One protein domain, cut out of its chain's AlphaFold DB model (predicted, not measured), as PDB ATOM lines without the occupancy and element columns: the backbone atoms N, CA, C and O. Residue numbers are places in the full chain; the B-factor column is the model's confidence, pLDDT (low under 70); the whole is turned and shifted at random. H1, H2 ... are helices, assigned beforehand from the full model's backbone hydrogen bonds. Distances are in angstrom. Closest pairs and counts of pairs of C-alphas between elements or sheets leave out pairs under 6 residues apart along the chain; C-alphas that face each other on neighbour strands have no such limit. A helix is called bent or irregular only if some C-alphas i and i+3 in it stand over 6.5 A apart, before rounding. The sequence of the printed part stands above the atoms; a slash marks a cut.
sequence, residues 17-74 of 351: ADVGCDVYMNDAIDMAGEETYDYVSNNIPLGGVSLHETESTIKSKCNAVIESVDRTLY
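What this domain is: This is residues 17 to 74 of the 351 residues of an uncharacterized protein of Eubacterium sp. AM49-13BH (UniProt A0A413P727). One long helix, H1, makes the length of a loose rod; the backbone folds back from its far end, sets a short helix, H2, crosswise on its middle, and trails off as an unnamed tail toward its first end. Residues 42 to 49, at the turn, stick out free. The printed part has 58 residues, with two named helices, H1 then H2, and no named strand: all helix. The radius of gyration of the C-alphas is 14.3 A, the spans 47 by 23 by 17 A.

How they stand to each other: H1, residues 22 to 43, touches H2, residues 55 to 62, with its residues 30 to 37 alone; look at the closest C-alphas, of Gly 33 and Cys 62, 5.4 A apart. Their lines are about perpendicular, at 87 degrees. O i to N i+4 pairs are within hydrogen-bond range in 16 of 18 in H1 and 3 of 4 in H2.

Where its parts are: Find C-alpha 22 at (288.779, 204.922, 249.423); H1 runs 31.7 A to C-alpha 43, and is irregular, with C-alphas 23 and 26 7.7 A apart. H2 runs 10.8 A to C-alpha 62 at (296.881, 186.651, 250.439).

The domain as a whole: The farthest C-alphas, of Asp 18 and Gly 48, are 48.0 A apart. The printed part has no cut; the H1 to H2 link is long, 11 residues. Residue 18 and residues 46 to 61 have pLDDT under 70.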
ATOM      1  N   ALA A  17     276.242 205.312 246.203       70.19
ATOM      2  CA  ALA A  17     276.978 205.603 247.429       70.19
ATOM      3  C   ALA A  17     277.417 207.080 247.482       70.19
ATOM      4  O   ALA A  17     278.049 207.569 246.545       70.19
ATOM      5  N   ASP A  18     277.130 207.743 248.605       69.00
ATOM      6  CA  ASP A  18     277.464 209.156 248.857       69.00
ATOM      7  C   ASP A  18     278.954 209.397 249.161       69.00
ATOM      8  O   ASP A  18     279.395 210.537 249.314       69.00
ATOM      9  N   VAL A  19     279.745 208.329 249.292       75.06
ATOM     10  CA  VAL A  19     281.127 208.358 249.799       75.06
ATOM     11  C   VAL A  19     282.114 207.752 248.801       75.06
ATOM     12  O   VAL A  19     281.731 206.967 247.929       75.06
ATOM     13  N   GLY A  20     283.390 208.137 248.915       76.75
ATOM     14  CA  GLY A  20     284.450 207.694 248.012       76.75
ATOM     15  C   GLY A  20     284.721 206.189 248.093       76.75
ATOM     16  O   GLY A  20     284.364 205.507 249.054       76.75
ATOM     17  N   CYS A  21     285.369 205.628 247.071       77.31
ATOM     18  CA  CYS A  21     285.776 204.220 247.100       77.31
ATOM     19  C   CYS A  21     286.907 203.951 248.111       77.31
ATOM     20  O   CYS A  21     287.058 202.826 248.593       77.31
ATOM     21  N   ASP A  22     287.667 204.980 248.480       79.62
ATOM     22  CA  ASP A  22     288.779 204.922 249.423       79.62
ATOM     23  C   ASP A  22     288.344 204.581 250.858       79.62
ATOM     24  O   ASP A  22     289.092 203.888 251.558       79.62
ATOM     25  N   VAL A  23     287.117 204.945 251.269       79.12
ATOM     26  CA  VAL A  23     286.566 204.659 252.615       79.12
ATOM     27  C   VAL A  23     286.662 203.172 252.969       79.12
ATOM     28  O   VAL A  23     286.996 202.787 254.098       79.12
ATOM     29  N   TYR A  24     286.293 202.330 251.999       80.50
ATOM     30  CA  TYR A  24     286.038 200.900 252.179       80.50
ATOM     31  C   TYR A  24     287.074 200.026 251.472       80.50
ATOM     32  O   TYR A  24     287.020 198.805 251.591       80.50
ATOM     33  N   MET A  25     288.055 200.631 250.800       81.81
ATOM     34  CA  MET A  25     289.079 199.931 250.024       81.81
ATOM     35  C   MET A  25     289.834 198.879 250.850       81.81
ATOM     36  O   MET A  25     289.974 197.729 250.440       81.81
ATOM     37  N   ASN A  26     290.260 199.249 252.061       80.31
ATOM     38  CA  ASN A  26     290.959 198.331 252.964       80.31
ATOM     39  C   ASN A  26     290.057 197.193 253.463       80.31
ATOM     40  O   ASN A  26     290.527 196.071 253.604       80.31
ATOM     41  N   ASP A  27     288.772 197.471 253.708       79.31
ATOM     42  CA  ASP A  27     287.814 196.445 254.131       79.31
ATOM     43  C   ASP A  27     287.555 195.443 252.998       79.31
ATOM     44  O   ASP A  27     287.390 194.258 253.266       79.31
ATOM     45  N   ALA A  28     287.530 195.903 251.742       81.88
ATOM     46  CA  ALA A  28     287.374 195.039 250.576       81.88
ATOM     47  C   ALA A  28     288.581 194.103 250.395       81.88
ATOM     48  O   ALA A  28     288.396 192.911 250.164       81.88
ATOM     49  N   ILE A  29     289.805 194.619 250.566       83.19
ATOM     50  CA  ILE A  29     291.044 193.820 250.545       83.19
ATOM     51  C   ILE A  29     291.035 192.780 251.668       83.19
ATOM     52  O   ILE A  29     291.318 191.607 251.428       83.19
ATOM     53  N   ASP A  30     290.678 193.200 252.885       80.75
ATOM     54  CA  ASP A  30     290.615 192.309 254.044       80.75
ATOM     55  C   ASP A  30     289.546 191.219 253.836       80.75
ATOM     56  O   ASP A  30     289.819 190.040 254.053       80.75
ATOM     57  N   MET A  31     288.367 191.582 253.319       81.31
ATOM     58  CA  MET A  31     287.290 190.639 253.000       81.31
ATOM     59  C   MET A  31     287.699 189.634 251.920       81.31
ATOM     60  O   MET A  31     287.451 188.442 252.079       81.31
ATOM     61  N   ALA A  32     288.353 190.086 250.847       84.06
ATOM     62  CA  ALA A  32     288.842 189.204 249.790       84.06
ATOM     63  C   ALA A  32     289.895 188.212 250.315       84.06
ATOM     64  O   ALA A  32     289.860 187.029 249.970       84.06
ATOM     65  N   GLY A  33     290.805 188.672 251.180       82.56
ATOM     66  CA  GLY A  33     291.798 187.815 251.829       82.56
ATOM     67  C   GLY A  33     291.162 186.781 252.760       82.56
ATOM     68  O   GLY A  33     291.520 185.604 252.707       82.56
ATOM     69  N   GLU A  34     290.187 187.195 253.572       80.31
ATOM     70  CA  GLU A  34     289.442 186.295 254.456       80.31
ATOM     71  C   GLU A  34     288.646 185.235 253.685       80.31
ATOM     72  O   GLU A  34     288.751 184.058 254.017       80.31
ATOM     73  N   GLU A  35     287.890 185.620 252.653       80.88
ATOM     74  CA  GLU A  35     287.107 184.689 251.826       80.88
ATOM     75  C   GLU A  35     288.015 183.701 251.085       80.88
ATOM     76  O   GLU A  35     287.728 182.506 251.033       80.88
ATOM     77  N   THR A  36     289.158 184.166 250.569       82.56
ATOM     78  CA  THR A  36     290.151 183.290 249.927       82.56
ATOM     79  C   THR A  36     290.679 182.253 250.915       82.56
ATOM     80  O   THR A  36     290.754 181.066 250.595       82.56
ATOM     81  N   TYR A  37     291.015 182.680 252.134       80.19
ATOM     82  CA  TYR A  37     291.472 181.773 253.182       80.19
ATOM     83  C   TYR A  37     290.385 180.784 253.608       80.19
ATOM     84  O   TYR A  37     290.649 179.585 253.700       80.19
ATOM     85  N   ASP A  38     289.165 181.268 253.851       79.44
ATOM     86  CA  ASP A  38     288.036 180.434 254.258       79.44
ATOM     87  C   ASP A  38     287.680 179.424 253.146       79.44
ATOM     88  O   ASP A  38     287.390 178.264 253.447       79.44
ATOM     89  N   TYR A  39     287.782 179.799 251.866       81.88
ATOM     90  CA  TYR A  39     287.610 178.879 250.740       81.88
ATOM     91  C   TYR A  39     288.704 177.803 250.706       81.88
ATOM     92  O   TYR A  39     288.397 176.613 250.652       81.88
ATOM     93  N   VAL A  40     289.981 178.197 250.782       80.75
ATOM     94  CA  VAL A  40     291.123 177.266 250.755       80.75
ATOM     95  C   VAL A  40     291.073 176.299 251.936       80.75
ATOM     96  O   VAL A  40     291.244 175.096 251.756       80.75
ATOM     97  N   SER A  41     290.793 176.803 253.137       75.56
ATOM     98  CA  SER A  41     290.765 175.993 254.355       75.56
ATOM     99  C   SER A  41     289.637 174.962 254.369       75.56
ATOM    100  O   SER A  41     289.804 173.919 254.998       75.56
ATOM    101  N   ASN A  42     288.489 175.257 253.754       76.19
ATOM    102  CA  ASN A  42     287.312 174.386 253.824       76.19
ATOM    103  C   ASN A  42     287.161 173.475 252.600       76.19
ATOM    104  O   ASN A  42     286.638 172.370 252.734       76.19
ATOM    105  N   ASN A  43     287.609 173.918 251.422       78.00
ATOM    106  CA  ASN A  43     287.302 173.240 250.162       78.00
ATOM    107  C   ASN A  43     288.505 172.528 249.533       78.00
ATOM    108  O   ASN A  43     288.315 171.750 248.598       78.00
ATOM    109  N   ILE A  44     289.731 172.768 250.013       77.31
ATOM    110  CA  ILE A  44     290.936 172.136 249.466       77.31
ATOM    111  C   ILE A  44     291.426 171.044 250.429       77.31
ATOM    112  O   ILE A  44     291.680 171.328 251.601       77.31
ATOM    113  N   PRO A  45     291.589 169.787 249.974       73.81
ATOM    114  CA  PRO A  45     292.158 168.727 250.797       73.81
ATOM    115  C   PRO A  45     293.660 168.972 250.992       73.81
ATOM    116  O   PRO A  45     294.486 168.619 250.157       73.81
ATOM    117  N   LEU A  46     294.014 169.585 252.121       69.06
ATOM    118  CA  LEU A  46     295.371 170.051 252.434       69.06
ATOM    119  C   LEU A  46     296.333 168.956 252.935       69.06
ATOM    120  O   LEU A  46     297.400 169.279 253.441       69.06
ATOM    121  N   GLY A  47     295.980 167.671 252.802       54.97
ATOM    122  CA  GLY A  47     296.880 166.524 253.007       54.97
ATOM    123  C   GLY A  47     297.857 166.659 254.185       54.97
ATOM    124  O   GLY A  47     299.042 166.891 253.978       54.97
ATOM    125  N   GLY A  48     297.370 166.539 255.424       62.97
ATOM    126  CA  GLY A  48     298.203 166.576 256.638       62.97
ATOM    127  C   GLY A  48     298.718 167.961 257.058       62.97
ATOM    128  O   GLY A  48     299.212 168.102 258.175       62.97
ATOM    129  N   VAL A  49     298.564 168.991 256.223       64.62
ATOM    130  CA  VAL A  49     298.903 170.377 256.562       64.62
ATOM    131  C   VAL A  49     297.682 171.057 257.174       64.62
ATOM    132  O   VAL A  49     296.623 171.139 256.555       64.62
ATOM    133  N   SER A  50     297.824 171.556 258.402       61.69
ATOM    134  CA  SER A  50     296.795 172.383 259.037       61.69
ATOM    135  C   SER A  50     297.110 173.861 258.817       61.69
ATOM    136  O   SER A  50     298.200 174.335 259.135       61.69
ATOM    137  N   LEU A  51     296.150 174.601 258.263       64.62
ATOM    138  CA  LEU A  51     296.206 176.059 258.208       64.62
ATOM    139  C   LEU A  51     295.749 176.596 259.569       64.62
ATOM    140  O   LEU A  51     294.566 176.835 259.803       64.62
ATOM    141  N   HIS A  52     296.692 176.726 260.500       58.72
ATOM    142  CA  HIS A  52     296.486 177.433 261.764       58.72
ATOM    143  C   HIS A  52     297.125 178.817 261.674       58.72
ATOM    144  O   HIS A  52     298.179 179.080 262.245       58.72
ATOM    145  N   GLU A  53     296.490 179.703 260.915       61.19
ATOM    146  CA  GLU A  53     296.958 181.075 260.730       61.19
ATOM    147  C   GLU A  53     296.059 182.061 261.482       61.19
ATOM    148  O   GLU A  53     294.830 181.959 261.474       61.19
ATOM    149  N   THR A  54     296.682 183.047 262.125       58.47
ATOM    150  CA  THR A  54     295.994 184.203 262.709       58.47
ATOM    151  C   THR A  54     295.580 185.170 261.595       58.47
ATOM    152  O   THR A  54     296.279 185.312 260.594       58.47
ATOM    153  N   GLU A  55     294.479 185.903 261.778       54.91
ATOM    154  CA  GLU A  55     293.928 186.874 260.809       54.91
ATOM    155  C   GLU A  55     294.968 187.898 260.293       54.91
ATOM    156  O   GLU A  55     294.964 188.282 259.124       54.91
ATOM    157  N   SER A  56     295.931 188.293 261.135       56.16
ATOM    158  CA  SER A  56     297.047 189.172 260.751       56.16
ATOM    159  C   SER A  56     297.996 188.553 259.724       56.16
ATOM    160  O   SER A  56     298.550 189.267 258.892       56.16
ATOM    161  N   THR A  57     298.191 187.238 259.784       61.28
ATOM    162  CA  THR A  57     299.111 186.498 258.917       61.28
ATOM    163  C   THR A  57     298.453 186.156 257.579       61.28
ATOM    164  O   THR A  57     299.119 186.166 256.544       61.28
ATOM    165  N   ILE A  58     297.123 185.984 257.574       61.94
ATOM    166  CA  ILE A  58     296.303 185.883 256.355       61.94
ATOM    167  C   ILE A  58     296.471 187.150 255.506       61.94
ATOM    168  O   ILE A  58     296.774 187.069 254.314       61.94
ATOM    169  N   LYS A  59     296.383 188.328 256.139       61.16
ATOM    170  CA  LYS A  59     296.530 189.627 255.468       61.16
ATOM    171  C   LYS A  59     297.865 189.777 254.736       61.16
ATOM    172  O   LYS A  59     297.898 190.288 253.621       61.16
ATOM    173  N   SER A  60     298.960 189.315 255.339       63.38
ATOM    174  CA  SER A  60     300.286 189.383 254.712       63.38
ATOM    175  C   SER A  60     300.498 188.350 253.604       63.38
ATOM    176  O   SER A  60     301.380 188.534 252.772       63.38
ATOM    177  N   LYS A  61     299.727 187.255 253.596       68.88
ATOM    178  CA  LYS A  61     299.941 186.109 252.700       68.88
ATOM    179  C   LYS A  61     299.054 186.128 251.458       68.88
ATOM    180  O   LYS A  61     299.500 185.685 250.407       68.88
ATOM    181  N   CYS A  62     297.830 186.649 251.556       71.44
ATOM    182  CA  CYS A  62     296.881 186.651 250.439       71.44
ATOM    183  C   CYS A  62     297.091 187.798 249.432       71.44
ATOM    184  O   CYS A  62     296.517 187.727 248.353       71.44
ATOM    185  N   ASN A  63     297.896 188.822 249.768       77.00
ATOM    186  CA  ASN A  63     298.296 189.962 248.919       77.00
ATOM    187  C   ASN A  63     297.241 190.405 247.877       77.00
ATOM    188  O   ASN A  63     297.537 190.509 246.687       77.00
ATOM    189  N   ALA A  64     295.997 190.616 248.317       81.00
ATOM    190  CA  ALA A  64     294.908 190.985 247.421       81.00
ATOM    191  C   ALA A  64     295.124 192.408 246.877       81.00
ATOM    192  O   ALA A  64     295.378 193.342 247.640       81.00
ATOM    193  N   VAL A  65     295.010 192.565 245.557       83.44
ATOM    194  CA  VAL A  65     295.169 193.838 244.844       83.44
ATOM    195  C   VAL A  65     293.844 194.203 244.183       83.44
ATOM    196  O   VAL A  65     293.143 193.338 243.665       83.44
ATOM    197  N   ILE A  66     293.500 195.490 244.209       83.38
ATOM    198  CA  ILE A  66     292.313 196.016 243.532       83.38
ATOM    199  C   ILE A  66     292.706 196.428 242.114       83.38
ATOM    200  O   ILE A  66     293.562 197.294 241.944       83.38
ATOM    201  N   GLU A  67     292.082 195.805 241.116       86.00
ATOM    202  CA  GLU A  67     292.321 196.077 239.692       86.00
ATOM    203  C   GLU A  67     291.398 197.181 239.150       86.00
ATOM    204  O   GLU A  67     291.869 198.155 238.565       86.00
ATOM    205  N   SER A  68     290.089 197.071 239.400       85.25
ATOM    206  CA  SER A  68     289.084 198.071 239.026       85.25
ATOM    207  C   SER A  68     288.092 198.320 240.162       85.25
ATOM    208  O   SER A  68     287.919 197.503 241.069       85.25
ATOM    209  N   VAL A  69     287.444 199.484 240.121       83.12
ATOM    210  CA  VAL A  69     286.362 199.844 241.041       83.12
ATOM    211  C   VAL A  69     285.108 200.086 240.225       83.12
ATOM    212  O   VAL A  69     284.955 201.132 239.595       83.12
ATOM    213  N   ASP A  70     284.197 199.124 240.287       83.38
ATOM    214  CA  ASP A  70     282.933 199.162 239.567       83.38
ATOM    215  C   ASP A  70     281.754 199.303 240.530       83.38
ATOM    216  O   ASP A  70     281.774 198.841 241.676       83.38
ATOM    217  N   ARG A  71     280.686 199.953 240.062       77.31
ATOM    218  CA  ARG A  71     279.435 200.046 240.819       77.31
ATOM    219  C   ARG A  71     278.587 198.821 240.527       77.31
ATOM    220  O   ARG A  71     278.271 198.532 239.377       77.31
ATOM    221  N   THR A  72     278.181 198.132 241.582       76.31
ATOM    222  CA  THR A  72     277.315 196.957 241.502       76.31
ATOM    223  C   THR A  72     275.961 197.270 242.128       76.31
ATOM    224  O   THR A  72     275.876 197.900 243.183       76.31
ATOM    225  N   LEU A  73     274.885 196.865 241.448       77.75
ATOM    226  CA  LEU A  73     273.524 197.046 241.944       77.75
ATOM    227  C   LEU A  73     273.170 195.879 242.869       77.75
ATOM    228  O   LEU A  73     273.029 194.744 242.415       77.75
ATOM    229  N   TYR A  74     272.990 196.167 244.157       79.81
ATOM    230  CA  TYR A  74     272.516 195.183 245.127       79.81
ATOM    231  C   TYR A  74     271.026 195.382 245.409       79.81
ATOM    232  O   TYR A  74     270.625 196.487 245.781       79.81
TER     233      TYR A  74